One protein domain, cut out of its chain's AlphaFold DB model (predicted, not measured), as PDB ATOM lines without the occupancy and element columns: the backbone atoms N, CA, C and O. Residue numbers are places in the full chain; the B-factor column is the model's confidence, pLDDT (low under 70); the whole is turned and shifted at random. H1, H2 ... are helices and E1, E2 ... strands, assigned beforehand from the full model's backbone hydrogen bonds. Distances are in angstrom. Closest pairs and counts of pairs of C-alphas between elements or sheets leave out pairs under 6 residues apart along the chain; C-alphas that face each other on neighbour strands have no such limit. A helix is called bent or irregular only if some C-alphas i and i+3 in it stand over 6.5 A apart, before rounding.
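AT A GLANCE: This is residues 46 to 150 of the 611 residues of an uncharacterized protein of Rhodanobacter denitrificans (UniProt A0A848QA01). Two small three-stranded sheets lie face to face as a sandwich, E2 E1 E6 on one side and E3 E4 E5 on the other, their strands at 26 degrees; the sheets come closest together at E2 and E3. The one short helix, H1, sits at one end, and the long stretch of residues 121 to 150 folds back past E6 and E5, pairing with E5 near its end. The 105 printed residues hold, in order, E1 E2 E3 E4 E5 H1 E6; both sheets are antiparallel. The class is mostly strand, though under half of the residues are in named elements. The whole is compact, with a radius of gyration of the C-alphas of 12.9 A, and rounded, spanning 35 by 29 by 25 A.

HOW THE PARTS SIT: Begin with E1, residues 46 to 52, and E2, residues 58 to 65, an antiparallel hairpin; look for N 49 and O 61, 2.8 A apart. On the other side of E1 is E6, residues 115 to 120, antiparallel, with N 50 and O 117 at 2.8 A. Next comes a meander, each strand the antiparallel neighbour of the one before: E3, residues 74 to 79, E4, residues 85 to 93, and E5, residues 97 to 101. There N 76 and O 91 are 2.9 A apart, and N 92 and O 99 are 2.8 A apart. E4 bends by 102 degrees at residue 88, and this sheet is strongly twisted. Between the sheets, the closest C-alphas of E2 and E3 are those of Ala 61 and Leu 78, at 4.7 A; E5 and E6 are near each other. H1, residues 110 to 113, is on neither sheet, for E3 E4 E5 only just, with 4 pairs of C-alphas within 10 A. It is too short for any O i to N i+4 pair, and its one O i to N i+3 pair is not within range.

IN THESE COORDINATES: Find C-alpha 46 at (141.054, 110.758, 102.434); from there E1 runs 19.9 A. E2 spans 22.6 A, E3 15.0 A, E4 17.0 A and E5 13.6 A. H1 measures 6.4 A and is neither bent nor irregular, but only just. E6 runs 17.2 A to C-alpha 120 at (138.823, 111.514, 107.699).

THE WHOLE: Look to the C-alphas of Ala 55 and Asp 68 for the two farthest apart, 36.9 A. The printed part has no cut, and no link between named elements is long. In residues 121 to 150, which hold no named element, residues 148 to 149 pair antiparallel with 97 to 98 of E5. Mean pLDDT of the printed part is 80.9; it is under 70 at residues 103 to 113, 128 to 135 and 137 to 142.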
ATOM      1  N   LEU A  46     140.364 109.468 102.472       92.62
ATOM      2  CA  LEU A  46     141.054 110.758 102.434       92.62
ATOM      3  C   LEU A  46     141.257 111.285 103.849       92.62
ATOM      4  O   LEU A  46     140.298 111.654 104.519       92.62
ATOM      5  N   VAL A  47     142.514 111.388 104.267       93.31
ATOM      6  CA  VAL A  47     142.891 112.037 105.524       93.31
ATOM      7  C   VAL A  47     143.418 113.431 105.204       93.31
ATOM      8  O   VAL A  47     144.293 113.576 104.344       93.31
ATOM      9  N   ILE A  48     142.923 114.445 105.908       95.06
ATOM     10  CA  ILE A  48     143.406 115.826 105.812       95.06
ATOM     11  C   ILE A  48     143.832 116.284 107.199       95.06
ATOM     12  O   ILE A  48     143.052 116.262 108.144       95.06
ATOM     13  N   VAL A  49     145.072 116.742 107.308       94.44
ATOM     14  CA  VAL A  49     145.624 117.399 108.488       94.44
ATOM     15  C   VAL A  49     145.677 118.892 108.210       94.44
ATOM     16  O   VAL A  49     146.235 119.302 107.196       94.44
ATOM     17  N   THR A  50     145.148 119.698 109.124       93.38
ATOM     18  CA  THR A  50     145.259 121.159 109.111       93.38
ATOM     19  C   THR A  50     145.891 121.623 110.415       93.38
ATOM     20  O   THR A  50     145.440 121.248 111.492       93.38
ATOM     21  N   VAL A  51     146.924 122.453 110.327       89.19
ATOM     22  CA  VAL A  51     147.594 123.061 111.475       89.19
ATOM     23  C   VAL A  51     147.603 124.574 111.310       89.19
ATOM     24  O   VAL A  51     148.046 125.084 110.286       89.19
ATOM     25  N   VAL A  52     147.132 125.292 112.323       87.62
ATOM     26  CA  VAL A  52     147.320 126.741 112.453       87.62
ATOM     27  C   VAL A  52     148.500 126.963 113.388       87.62
ATOM     28  O   VAL A  52     148.445 126.485 114.516       87.62
ATOM     29  N   ASP A  53     149.566 127.618 112.935       81.12
ATOM     30  CA  ASP A  53     150.773 127.835 113.747       81.12
ATOM     31  C   ASP A  53     150.634 128.986 114.763       81.12
ATOM     32  O   ASP A  53     149.617 129.682 114.799       81.12
ATOM     33  N   GLY A  54     151.669 129.207 115.585       73.56
ATOM     34  CA  GLY A  54     151.696 130.295 116.571       73.56
ATOM     35  C   GLY A  54     151.572 131.708 115.975       73.56
ATOM     36  O   GLY A  54     151.201 132.637 116.688       73.56
ATOM     37  N   ALA A  55     151.810 131.863 114.669       77.81
ATOM     38  CA  ALA A  55     151.639 133.104 113.918       77.81
ATOM     39  C   ALA A  55     150.269 133.188 113.206       77.81
ATOM     40  O   ALA A  55     150.067 134.047 112.345       77.81
ATOM     41  N   ASN A  56     149.317 132.311 113.551       82.69
ATOM     42  CA  ASN A  56     147.991 132.195 112.936       82.69
ATOM     43  C   ASN A  56     148.007 131.911 111.421       82.69
ATOM     44  O   ASN A  56     147.049 132.234 110.713       82.69
ATOM     45  N   ARG A  57     149.069 131.287 110.902       86.62
ATOM     46  CA  ARG A  57     149.132 130.838 109.503       86.62
ATOM     47  C   ARG A  57     148.608 129.412 109.399       86.62
ATOM     48  O   ARG A  57     148.943 128.561 110.219       86.62
ATOM     49  N   THR A  58     147.816 129.145 108.366       92.06
ATOM     50  CA  THR A  58     147.242 127.817 108.114       92.06
ATOM     51  C   THR A  58     148.127 126.991 107.188       92.06
ATOM     52  O   THR A  58     148.469 127.416 106.081       92.06
ATOM     53  N   TRP A  59     148.403 125.768 107.620       92.12
ATOM     54  CA  TRP A  59     149.191 124.753 106.936       92.12
ATOM     55  C   TRP A  59     148.381 123.466 106.834       92.12
ATOM     56  O   TRP A  59     147.609 123.150 107.736       92.12
ATOM     57  N   PHE A  60     148.545 122.698 105.765       95.75
ATOM     58  CA  PHE A  60     147.838 121.432 105.613       95.75
ATOM     59  C   PHE A  60     148.667 120.377 104.887       95.75
ATOM     60  O   PHE A  60     149.558 120.685 104.096       95.75
ATOM     61  N   ALA A  61     148.348 119.118 105.156       95.81
ATOM     62  CA  ALA A  61     148.818 117.955 104.417       95.81
ATOM     63  C   ALA A  61     147.630 117.014 104.209       95.81
ATOM     64  O   ALA A  61     146.734 116.942 105.046       95.81
ATOM     65  N   GLN A  62     147.610 116.282 103.100       95.44
ATOM     66  CA  GLN A  62     146.548 115.317 102.838       95.44
ATOM     67  C   GLN A  62     147.086 114.092 102.117       95.44
ATOM     68  O   GLN A  62     147.952 114.205 101.247       95.44
ATOM     69  N   ALA A  63     146.528 112.931 102.435       94.38
ATOM     70  CA  ALA A  63     146.873 111.684 101.775       94.38
ATOM     71  C   ALA A  63     145.644 110.787 101.620       94.38
ATOM     72  O   ALA A  63     144.771 110.739 102.484       94.38
ATOM     73  N   LEU A  64     145.612 110.040 100.515       91.94
ATOM     74  CA  LEU A  64     144.753 108.867 100.394       91.94
ATOM     75  C   LEU A  64     145.453 107.686 101.066       91.94
ATOM     76  O   LEU A  64     146.547 107.310 100.631       91.94
ATOM     77  N   VAL A  65     144.846 107.102 102.090       88.88
ATOM     78  CA  VAL A  65     145.358 105.928 102.813       88.88
ATOM     79  C   VAL A  65     144.484 104.717 102.506       88.88
ATOM     80  O   VAL A  65     143.293 104.877 102.278       88.88
ATOM     81  N   GLY A  66     145.073 103.527 102.394       85.38
ATOM     82  CA  GLY A  66     144.312 102.286 102.197       85.38
ATOM     83  C   GLY A  66     143.784 101.722 103.518       85.38
ATOM     84  O   GLY A  66     143.924 102.369 104.548       85.38
ATOM     85  N   ASP A  67     143.262 100.496 103.480       84.44
ATOM     86  CA  ASP A  67     142.767  99.779 104.668       84.44
ATOM     87  C   ASP A  67     143.802  98.812 105.283       84.44
ATOM     88  O   ASP A  67     143.555  98.246 106.344       84.44
ATOM     89  N   ASP A  68     144.950  98.588 104.631       88.00
ATOM     90  CA  ASP A  68     145.983  97.665 105.121       88.00
ATOM     91  C   ASP A  68     146.948  98.365 106.104       88.00
ATOM     92  O   ASP A  68     147.801  99.149 105.670       88.00
ATOM     93  N   PRO A  69     146.876  98.068 107.420       87.88
ATOM     94  CA  PRO A  69     147.715  98.690 108.447       87.88
ATOM     95  C   PRO A  69     149.191  98.291 108.375       87.88
ATOM     96  O   PRO A  69     149.999  98.833 109.128       87.88
ATOM     97  N   MET A  70     149.566  97.366 107.489       89.44
ATOM     98  CA  MET A  70     150.956  96.963 107.260       89.44
ATOM     99  C   MET A  70     151.676  97.861 106.249       89.44
ATOM    100  O   MET A  70     152.904  97.811 106.148       89.44
ATOM    101  N   VAL A  71     150.940  98.688 105.502       89.38
ATOM    102  CA  VAL A  71     151.515  99.585 104.495       89.38
ATOM    103  C   VAL A  71     152.273 100.722 105.172       89.38
ATOM    104  O   VAL A  71     151.740 101.407 106.044       89.38
ATOM    105  N   ALA A  72     153.518 100.935 104.737       89.69
ATOM    106  CA  ALA A  72     154.390 101.990 105.243       89.69
ATOM    107  C   ALA A  72     153.732 103.379 105.189       89.69
ATOM    108  O   ALA A  72     152.929 103.680 104.299       89.69
ATOM    109  N   ALA A  73     154.114 104.236 106.135       90.75
ATOM    110  CA  ALA A  73     153.570 105.579 106.242       90.75
ATOM    111  C   ALA A  73     153.863 106.412 104.988       90.75
ATOM    112  O   ALA A  73     154.955 106.347 104.419       90.75
ATOM    113  N   LYS A  74     152.925 107.283 104.616       93.38
ATOM    114  CA  LYS A  74     153.217 108.397 103.708       93.38
ATOM    115  C   LYS A  74     153.659 109.590 104.542       93.38
ATOM    116  O   LYS A  74     152.865 110.115 105.317       93.38
ATOM    117  N   TYR A  75     154.910 110.001 104.381       92.94
ATOM    118  CA  TYR A  75     155.459 111.202 105.002       92.94
ATOM    119  C   TYR A  75     155.230 112.412 104.097       92.94
ATOM    120  O   TYR A  75     155.571 112.380 102.914       92.94
ATOM    121  N   LEU A  76     154.640 113.474 104.645       93.06
ATOM    122  CA  LEU A  76     154.419 114.734 103.941       93.06
ATOM    123  C   LEU A  76     154.759 115.911 104.851       93.06
ATOM    124  O   LEU A  76     154.341 115.960 106.009       93.06
ATOM    125  N   LYS A  77     155.451 116.907 104.300       89.81
ATOM    126  CA  LYS A  77     155.538 118.233 104.914       89.81
ATOM    127  C   LYS A  77     154.197 118.940 104.753       89.81
ATOM    128  O   LYS A  77     153.544 118.818 103.715       89.81
ATOM    129  N   LEU A  78     153.778 119.673 105.778       91.81
ATOM    130  CA  LEU A  78     152.608 120.535 105.654       91.81
ATOM    131  C   LEU A  78     152.965 121.727 104.763       91.81
ATOM    132  O   LEU A  78     154.094 122.204 104.793       91.81
ATOM    133  N   ALA A  79     152.008 122.224 103.987       93.19
ATOM    134  CA  ALA A  79     152.194 123.369 103.102       93.19
ATOM    135  C   ALA A  79     151.055 124.380 103.258       93.19
ATOM    136  O   ALA A  79     149.960 124.041 103.705       93.19
ATOM    137  N   ASN A  80     151.310 125.639 102.904       92.62
ATOM    138  CA  ASN A  80     150.270 126.664 102.868       92.62
ATOM    139  C   ASN A  80     149.440 126.581 101.571       92.62
ATOM    140  O   ASN A  80     149.709 125.777 100.678       92.62
ATOM    141  N   ALA A  81     148.443 127.458 101.426       91.00
ATOM    142  CA  ALA A  81     147.587 127.509 100.233       91.00
ATOM    143  C   ALA A  81     148.347 127.785  98.918       91.00
ATOM    144  O   ALA A  81     147.874 127.404  97.847       91.00
ATOM    145  N   GLY A  82     149.516 128.427  98.989       91.19
ATOM    146  CA  GLY A  82     150.403 128.665  97.848       91.19
ATOM    147  C   GLY A  82     151.319 127.485  97.510       91.19
ATOM    148  O   GLY A  82     152.073 127.572  96.546       91.19
ATOM    149  N   GLY A  83     151.268 126.396  98.285       89.62
ATOM    150  CA  GLY A  83     152.134 125.227  98.124       89.62
ATOM    151  C   GLY A  83     153.539 125.399  98.702       89.62
ATOM    152  O   GLY A  83     154.375 124.525  98.499       89.62
ATOM    153  N   ALA A  84     153.814 126.493  99.420       88.94
ATOM    154  CA  ALA A  84     155.085 126.635 100.121       88.94
ATOM    155  C   ALA A  84     155.093 125.698 101.332       88.94
ATOM    156  O   ALA A  84     154.176 125.746 102.158       88.94
ATOM    157  N   GLU A  85     156.113 124.846 101.413       88.50
ATOM    158  CA  GLU A  85     156.290 123.910 102.519       88.50
ATOM    159  C   GLU A  85     156.600 124.649 103.816       88.50
ATOM    160  O   GLU A  85     157.333 125.639 103.856       88.50
ATOM    161  N   HIS A  86     156.058 124.117 104.896       83.56
ATOM    162  CA  HIS A  86     156.388 124.548 106.225       83.56
ATOM    163  C   HIS A  86     157.789 124.053 106.615       83.56
ATOM    164  O   HIS A  86     158.112 122.885 106.366       83.56
ATOM    165  N   PRO A  87     158.622 124.875 107.280       72.56
ATOM    166  CA  PRO A  87     159.992 124.478 107.578       72.56
ATOM    167  C   PRO A  87     160.102 123.300 108.553       72.56
ATOM    168  O   PRO A  87     161.119 122.616 108.545       72.56
ATOM    169  N   GLY A  88     159.082 123.026 109.376       75.25
ATOM    170  CA  GLY A  88     159.199 122.004 110.421       75.25
ATOM    171  C   GLY A  88     157.963 121.176 110.752       75.25
ATOM    172  O   GLY A  88     158.083 120.309 111.605       75.25
ATOM    173  N   LEU A  89     156.811 121.394 110.106       82.69
ATOM    174  CA  LEU A  89     155.600 120.609 110.389       82.69
ATOM    175  C   LEU A  89     155.457 119.505 109.361       82.69
ATOM    176  O   LEU A  89     155.482 119.756 108.154       82.69
ATOM    177  N   THR A  90     155.247 118.299 109.860       88.50
ATOM    178  CA  THR A  90     155.159 117.095 109.044       88.50
ATOM    179  C   THR A  90     154.057 116.176 109.549       88.50
ATOM    180  O   THR A  90     153.702 116.196 110.730       88.50
ATOM    181  N   ALA A  91     153.521 115.364 108.645       91.94
ATOM    182  CA  ALA A  91     152.504 114.365 108.928       91.94
ATOM    183  C   ALA A  91     152.905 112.999 108.352       91.94
ATOM    184  O   ALA A  91     153.438 112.913 107.243       91.94
ATOM    185  N   TRP A  92     152.611 111.941 109.106       93.50
ATOM    186  CA  TRP A  92     152.769 110.539 108.725       93.50
ATOM    187  C   TRP A  92     151.389 109.912 108.649       93.50
ATOM    188  O   TRP A  92     150.697 109.776 109.659       93.50
ATOM    189  N   PHE A  93     150.988 109.551 107.438       93.88
ATOM    190  CA  PHE A  93     149.691 108.957 107.160       93.88
ATOM    191  C   PHE A  93     149.832 107.440 107.063       93.88
ATOM    192  O   PHE A  93     150.463 106.935 106.130       93.88
ATOM    193  N   TYR A  94     149.233 106.730 108.013       92.25
ATOM    194  CA  TYR A  94     149.114 105.274 108.029       92.25
ATOM    195  C   TYR A  94     147.703 104.866 107.583       92.25
ATOM    196  O   TYR A  94     146.812 105.702 107.442       92.25
ATOM    197  N   ALA A  95     147.461 103.578 107.355       88.94
ATOM    198  CA  ALA A  95     146.120 103.112 106.991       88.94
ATOM    199  C   ALA A  95     145.087 103.283 108.120       88.94
ATOM    200  O   ALA A  95     143.921 103.532 107.846       88.94
ATOM    201  N   ASP A  96     145.501 103.188 109.386       86.88
ATOM    202  CA  ASP A  96     144.603 103.198 110.549       86.88
ATOM    203  C   ASP A  96     144.660 104.494 111.380       86.88
ATOM    204  O   ASP A  96     143.811 104.718 112.253       86.88
ATOM    205  N   CYS A  97     145.667 105.339 111.143       89.00
ATOM    206  CA  CYS A  97     145.891 106.562 111.904       89.00
ATOM    207  C   CYS A  97     146.777 107.586 111.184       89.00
ATOM    208  O   CYS A  97     147.444 107.293 110.191       89.00
ATOM    209  N   VAL A  98     146.825 108.797 111.739       91.38
ATOM    210  CA  VAL A  98     147.782 109.836 111.351       91.38
ATOM    211  C   VAL A  98     148.531 110.360 112.571       91.38
ATOM    212  O   VAL A  98     147.955 110.565 113.642       91.38
ATOM    213  N   GLU A  99     149.827 110.591 112.393       89.38
ATOM    214  CA  GLU A  99     150.686 111.292 113.345       89.38
ATOM    215  C   GLU A  99     151.139 112.617 112.719       89.38
ATOM    216  O   GLU A  99     151.378 112.707 111.518       89.38
ATOM    217  N   VAL A 100     151.248 113.662 113.531       87.25
ATOM    218  CA  VAL A 100     151.698 115.004 113.156       87.25
ATOM    219  C   VAL A 100     152.774 115.378 114.152       87.25
ATOM    220  O   VAL A 100     152.691 115.038 115.335       87.25
ATOM    221  N   GLY A 101     153.817 116.039 113.683       82.38
ATOM    222  CA  GLY A 101     154.976 116.296 114.512       82.38
ATOM    223  C   GLY A 101     155.851 117.404 113.973       82.38
ATOM    224  O   GLY A 101     155.606 117.982 112.913       82.38
ATOM    225  N   VAL A 102     156.881 117.677 114.766       75.75
ATOM    226  CA  VAL A 102     157.883 118.725 114.542       75.75
ATOM    227  C   VAL A 102     159.290 118.118 114.536       75.75
ATOM    228  O   VAL A 102     160.247 118.655 115.087       75.75
ATOM    229  N   THR A 103     159.411 116.908 113.995       66.31
ATOM    230  CA  THR A 103     160.526 115.983 114.247       66.31
ATOM    231  C   THR A 103     161.731 116.221 113.342       66.31
ATOM    232  O   THR A 103     162.283 115.282 112.774       66.31
ATOM    233  N   ARG A 104     162.168 117.469 113.171       64.12
ATOM    234  CA  ARG A 104     163.326 117.787 112.323       64.12
ATOM    235  C   ARG A 104     164.519 118.291 113.121       64.12
ATOM    236  O   ARG A 104     164.375 118.924 114.161       64.12
ATOM    237  N   ILE A 105     165.707 118.019 112.593       59.06
ATOM    238  CA  ILE A 105     166.991 118.458 113.151       59.06
ATOM    239  C   ILE A 105     167.167 119.989 113.112       59.06
ATOM    240  O   ILE A 105     167.908 120.560 113.898       59.06
ATOM    241  N   ASP A 106     166.443 120.673 112.227       54.28
ATOM    242  CA  ASP A 106     166.518 122.116 111.982       54.28
ATOM    243  C   ASP A 106     165.247 122.870 112.415       54.28
ATOM    244  O   ASP A 106     164.935 123.940 111.895       54.28
ATOM    245  N   CYS A 107     164.477 122.305 113.348       58.09
ATOM    246  CA  CYS A 107     163.121 122.759 113.651       58.09
ATOM    247  C   CYS A 107     163.071 124.088 114.450       58.09
ATOM    248  O   CYS A 107     163.604 124.138 115.563       58.09
ATOM    249  N   PRO A 108     162.398 125.152 113.955       50.69
ATOM    250  CA  PRO A 108     162.130 126.366 114.742       50.69
ATOM    251  C   PRO A 108     160.934 126.207 115.714       50.69
ATOM    252  O   PRO A 108     160.197 125.230 115.668       50.69
ATOM    253  N   TYR A 109     160.751 127.154 116.643       54.53
ATOM    254  CA  TYR A 109     159.958 126.976 117.880       54.53
ATOM    255  C   TYR A 109     158.487 127.449 117.806       54.53
ATOM    256  O   TYR A 109     157.716 127.179 118.726       54.53
ATOM    257  N   ASP A 110     158.056 128.090 116.711       52.09
ATOM    258  CA  ASP A 110     156.665 128.564 116.487       52.09
ATOM    259  C   ASP A 110     155.594 127.461 116.626       52.09
ATOM    260  O   ASP A 110     154.391 127.721 116.693       52.09
ATOM    261  N   TYR A 111     156.031 126.204 116.656       60.47
ATOM    262  CA  TYR A 111     155.184 125.033 116.514       60.47
ATOM    263  C   TYR A 111     154.594 124.522 117.831       60.47
ATOM    264  O   TYR A 111     153.700 123.686 117.803       60.47
ATOM    265  N   LEU A 112     155.046 125.034 118.985       59.72
ATOM    266  CA  LEU A 112     154.511 124.649 120.304       59.72
ATOM    267  C   LEU A 112     153.167 125.331 120.648       59.72
ATOM    268  O   LEU A 112     152.568 125.040 121.684       59.72
ATOM    269  N   ASN A 113     152.716 126.268 119.808       69.81
ATOM    270  CA  ASN A 113     151.460 127.013 119.965       69.81
ATOM    271  C   ASN A 113     150.505 126.764 118.786       69.81
ATOM    272  O   ASN A 113     149.749 127.644 118.383       69.81
ATOM    273  N   CYS A 114     150.560 125.568 118.205       77.88
ATOM    274  CA  CYS A 114     149.741 125.213 117.054       77.88
ATOM    275  C   CYS A 114     148.323 124.789 117.454       77.88
ATOM    276  O   CYS A 114     148.127 124.169 118.493       77.88
ATOM    277  N   ARG A 115     147.334 125.000 116.585       84.31
ATOM    278  CA  ARG A 115     146.013 124.351 116.658       84.31
ATOM    279  C   ARG A 115     145.910 123.309 115.558       84.31
ATOM    280  O   ARG A 115     146.257 123.595 114.418       84.31
ATOM    281  N   LEU A 116     145.443 122.117 115.902       86.56
ATOM    282  CA  LEU A 116     145.336 120.987 114.988       86.56
ATOM    283  C   LEU A 116     143.865 120.718 114.673       86.56
ATOM    284  O   LEU A 116     143.034 120.750 115.571       86.56
ATOM    285  N   ASN A 117     143.573 120.415 113.415       90.19
ATOM    286  CA  ASN A 117     142.360 119.721 113.013       90.19
ATOM    287  C   ASN A 117     142.727 118.562 112.085       90.19
ATOM    288  O   ASN A 117     143.609 118.700 111.233       90.19
ATOM    289  N   VAL A 118     142.042 117.433 112.223       90.94
ATOM    290  CA  VAL A 118     142.219 116.273 111.347       90.94
ATOM    291  C   VAL A 118     140.859 115.783 110.899       90.94
ATOM    292  O   VAL A 118     140.006 115.509 111.737       90.94
ATOM    293  N   THR A 119     140.682 115.619 109.590       92.50
ATOM    294  CA  THR A 119     139.470 115.033 109.021       92.50
ATOM    295  C   THR A 119     139.764 113.728 108.298       92.50
ATOM    296  O   THR A 119     140.803 113.572 107.654       92.50
ATOM    297  N   TYR A 120     138.830 112.788 108.403       90.38
ATOM    298  CA  TYR A 120     138.823 111.514 107.699       90.38
ATOM    299  C   TYR A 120     137.547 111.414 106.873       90.38
ATOM    300  O   TYR A 120     136.446 111.454 107.416       90.38
ATOM    301  N   ASP A 121     137.688 111.377 105.549       89.81
ATOM    302  CA  ASP A 121     136.582 111.518 104.595       89.81
ATOM    303  C   ASP A 121     135.680 112.737 104.886       89.81
ATOM    304  O   ASP A 121     134.471 112.717 104.662       89.81
ATOM    305  N   GLY A 122     136.276 113.821 105.396       89.81
ATOM    306  CA  GLY A 122     135.570 115.052 105.760       89.81
ATOM    307  C   GLY A 122     134.918 115.052 107.147       89.81
ATOM    308  O   GLY A 122     134.357 116.075 107.526       89.81
ATOM    309  N   MET A 123     135.014 113.962 107.912       89.06
ATOM    310  CA  MET A 123     134.564 113.898 109.306       89.06
ATOM    311  C   MET A 123     135.702 114.279 110.252       89.06
ATOM    312  O   MET A 123     136.793 113.724 110.130       89.06
ATOM    313  N   ASP A 124     135.463 115.194 111.193       89.50
ATOM    314  CA  ASP A 124     136.457 115.563 112.207       89.50
ATOM    315  C   ASP A 124     136.800 114.362 113.103       89.50
ATOM    316  O   ASP A 124     135.916 113.642 113.582       89.50
ATOM    317  N   MET A 125     138.094 114.159 113.350       86.44
ATOM    318  CA  MET A 125     138.601 113.084 114.198       86.44
ATOM    319  C   MET A 125     139.020 113.620 115.570       86.44
ATOM    320  O   MET A 125     139.710 114.641 115.649       86.44
ATOM    321  N   PRO A 126     138.673 112.923 116.667       79.44
ATOM    322  CA  PRO A 126     139.099 113.325 117.991       79.44
ATOM    323  C   PRO A 126     140.611 113.151 118.125       79.44
ATOM    324  O   PRO A 126     141.188 112.139 117.726       79.44
ATOM    325  N   HIS A 127     141.250 114.129 118.749       73.00
ATOM    326  CA  HIS A 127     142.664 114.089 119.091       73.00
ATOM    327  C   HIS A 127     142.867 114.500 120.543       73.00
ATOM    328  O   HIS A 127     141.957 115.023 121.186       73.00
ATOM    329  N   ALA A 128     144.060 114.232 121.082       61.53
ATOM    330  CA  ALA A 128     144.349 114.543 122.476       61.53
ATOM    331  C   ALA A 128     144.075 116.039 122.757       61.53
ATOM    332  O   ALA A 128     144.536 116.886 121.981       61.53
ATOM    333  N   PRO A 129     143.327 116.366 123.827       51.09
ATOM    334  CA  PRO A 129     143.101 117.745 124.215       51.09
ATOM    335  C   PRO A 129     144.425 118.389 124.634       51.09
ATOM    336  O   PRO A 129     145.315 117.738 125.187       51.09
ATOM    337  N   SER A 130     144.538 119.677 124.331       59.84
ATOM    338  CA  SER A 130     145.631 120.544 124.755       59.84
ATOM    339  C   SER A 130     145.805 120.546 126.282       59.84
ATOM    340  O   SER A 130     144.808 120.479 127.001       59.84
ATOM    341  N   SER A 131     147.037 120.691 126.796       55.38
ATOM    342  CA  SER A 131     147.237 121.061 128.212       55.38
ATOM    343  C   SER A 131     146.937 122.543 128.497       55.38
ATOM    344  O   SER A 131     146.924 122.961 129.656       55.38
ATOM    345  N   LYS A 132     146.662 123.335 127.455       61.09
ATOM    346  CA  LYS A 132     146.340 124.762 127.496       61.09
ATOM    347  C   LYS A 132     144.831 125.005 127.274       61.09
ATOM    348  O   LYS A 132     144.216 124.377 126.408       61.09
ATOM    349  N   PRO A 133     144.214 125.949 128.014       63.03
ATOM    350  CA  PRO A 133     142.775 126.231 127.919       63.03
ATOM    351  C   PRO A 133     142.282 126.751 126.560       63.03
ATOM    352  O   PRO A 133     141.084 126.727 126.297       63.03
ATOM    353  N   ASP A 134     143.175 127.252 125.708       69.38
ATOM    354  CA  ASP A 134     142.858 127.872 124.415       69.38
ATOM    355  C   ASP A 134     142.857 126.881 123.232       69.38
ATOM    356  O   ASP A 134     142.674 127.284 122.080       69.38
ATOM    357  N   GLY A 135     143.060 125.588 123.512       66.25
ATOM    358  CA  GLY A 135     142.967 124.506 122.535       66.25
ATOM    359  C   GLY A 135     144.218 124.282 121.677       66.25
ATOM    360  O   GLY A 135     144.156 123.488 120.737       66.25
ATOM    361  N   THR A 136     145.355 124.930 121.962       70.62
ATOM    362  CA  THR A 136     146.602 124.703 121.202       70.62
ATOM    363  C   THR A 136     147.253 123.362 121.540       70.62
ATOM    364  O   THR A 136     147.529 123.089 122.696       70.62
ATOM    365  N   VAL A 137     147.578 122.518 120.570       69.56
ATOM    366  CA  VAL A 137     148.270 121.246 120.816       69.56
ATOM    367  C   VAL A 137     149.706 121.487 121.282       69.56
ATOM    368  O   VAL A 137     150.461 122.224 120.648       69.56
ATOM    369  N   ASP A 138     150.107 120.809 122.360       63.84
ATOM    370  CA  ASP A 138     151.494 120.806 122.822       63.84
ATOM    371  C   ASP A 138     152.342 119.897 121.931       63.84
ATOM    372  O   ASP A 138     152.575 118.720 122.229       63.84
ATOM    373  N   PHE A 139     152.817 120.442 120.814       65.94
ATOM    374  CA  PHE A 139     153.995 119.878 120.174       65.94
ATOM    375  C   PHE A 139     155.192 120.145 121.082       65.94
ATOM    376  O   PHE A 139     155.288 121.204 121.691       65.94
ATOM    377  N   TRP A 140     156.100 119.182 121.181       61.59
ATOM    378  CA  TRP A 140     157.427 119.384 121.755       61.59
ATOM    379  C   TRP A 140     158.446 119.109 120.656       61.59
ATOM    380  O   TRP A 140     158.187 118.293 119.773       61.59
ATOM    381  N   LEU A 141     159.596 119.777 120.689       59.75
ATOM    382  CA  LEU A 141     160.656 119.551 119.706       59.75
ATOM    383  C   LEU A 141     161.069 118.073 119.703       59.75
ATOM    384  O   LEU A 141     161.363 117.538 120.765       59.75
ATOM    385  N   GLY A 142     161.056 117.419 118.537       61.69
ATOM    386  CA  GLY A 142     161.329 115.979 118.452       61.69
ATOM    387  C   GLY A 142     160.211 115.081 119.006       61.69
ATOM    388  O   GLY A 142     160.477 113.934 119.353       61.69
ATOM    389  N   CYS A 143     158.967 115.574 119.110       70.50
ATOM    390  CA  CYS A 143     157.781 114.747 119.364       70.50
ATOM    391  C   CYS A 143     156.946 114.534 118.102       70.50
ATOM    392  O   CYS A 143     156.654 115.476 117.355       70.50
ATOM    393  N   ARG A 144     156.443 113.307 117.965       80.69
ATOM    394  CA  ARG A 144     155.199 113.037 117.244       80.69
ATOM    395  C   ARG A 144     154.047 113.081 118.243       80.69
ATOM    396  O   ARG A 144     154.196 112.697 119.402       80.69
ATOM    397  N   MET A 145     152.895 113.591 117.830       76.56
ATOM    398  CA  MET A 145     151.692 113.471 118.653       76.56
ATOM    399  C   MET A 145     151.277 111.992 118.770       76.56
ATOM    400  O   MET A 145     151.601 111.202 117.879       76.56
ATOM    401  N   PRO A 146     150.514 111.602 119.809       75.25
ATOM    402  CA  PRO A 146     149.860 110.299 119.820       75.25
ATOM    403  C   PRO A 146     149.020 110.096 118.557       75.25
ATOM    404  O   PRO A 146     148.417 111.059 118.078       75.25
ATOM    405  N   PRO A 147     148.920 108.859 118.053       81.06
ATOM    406  CA  PRO A 147     148.231 108.578 116.806       81.06
ATOM    407  C   PRO A 147     146.762 108.992 116.908       81.06
ATOM    408  O   PRO A 147     146.036 108.537 117.797       81.06
ATOM    409  N   ILE A 148     146.311 109.825 115.970       84.50
ATOM    410  CA  ILE A 148     144.886 110.105 115.778       84.50
ATOM    411  C   ILE A 148     144.327 108.964 114.948       84.50
ATOM    412  O   ILE A 148     144.589 108.864 113.748       84.50
ATOM    413  N   ARG A 149     143.600 108.069 115.612       82.62
ATOM    414  CA  ARG A 149     143.037 106.870 114.994       82.62
ATOM    415  C   ARG A 149     141.639 107.153 114.462       82.62
ATOM    416  O   ARG A 149     140.834 107.785 115.139       82.62
ATOM    417  N   TYR A 150     141.355 106.635 113.275       78.69
ATOM    418  CA  TYR A 150     140.060 106.770 112.598       78.69
ATOM    419  C   TYR A 150     139.466 105.433 112.143       78.69
ATOM    420  O   TYR A 150     138.381 105.393 111.568       78.69
TER     421      TYR A 150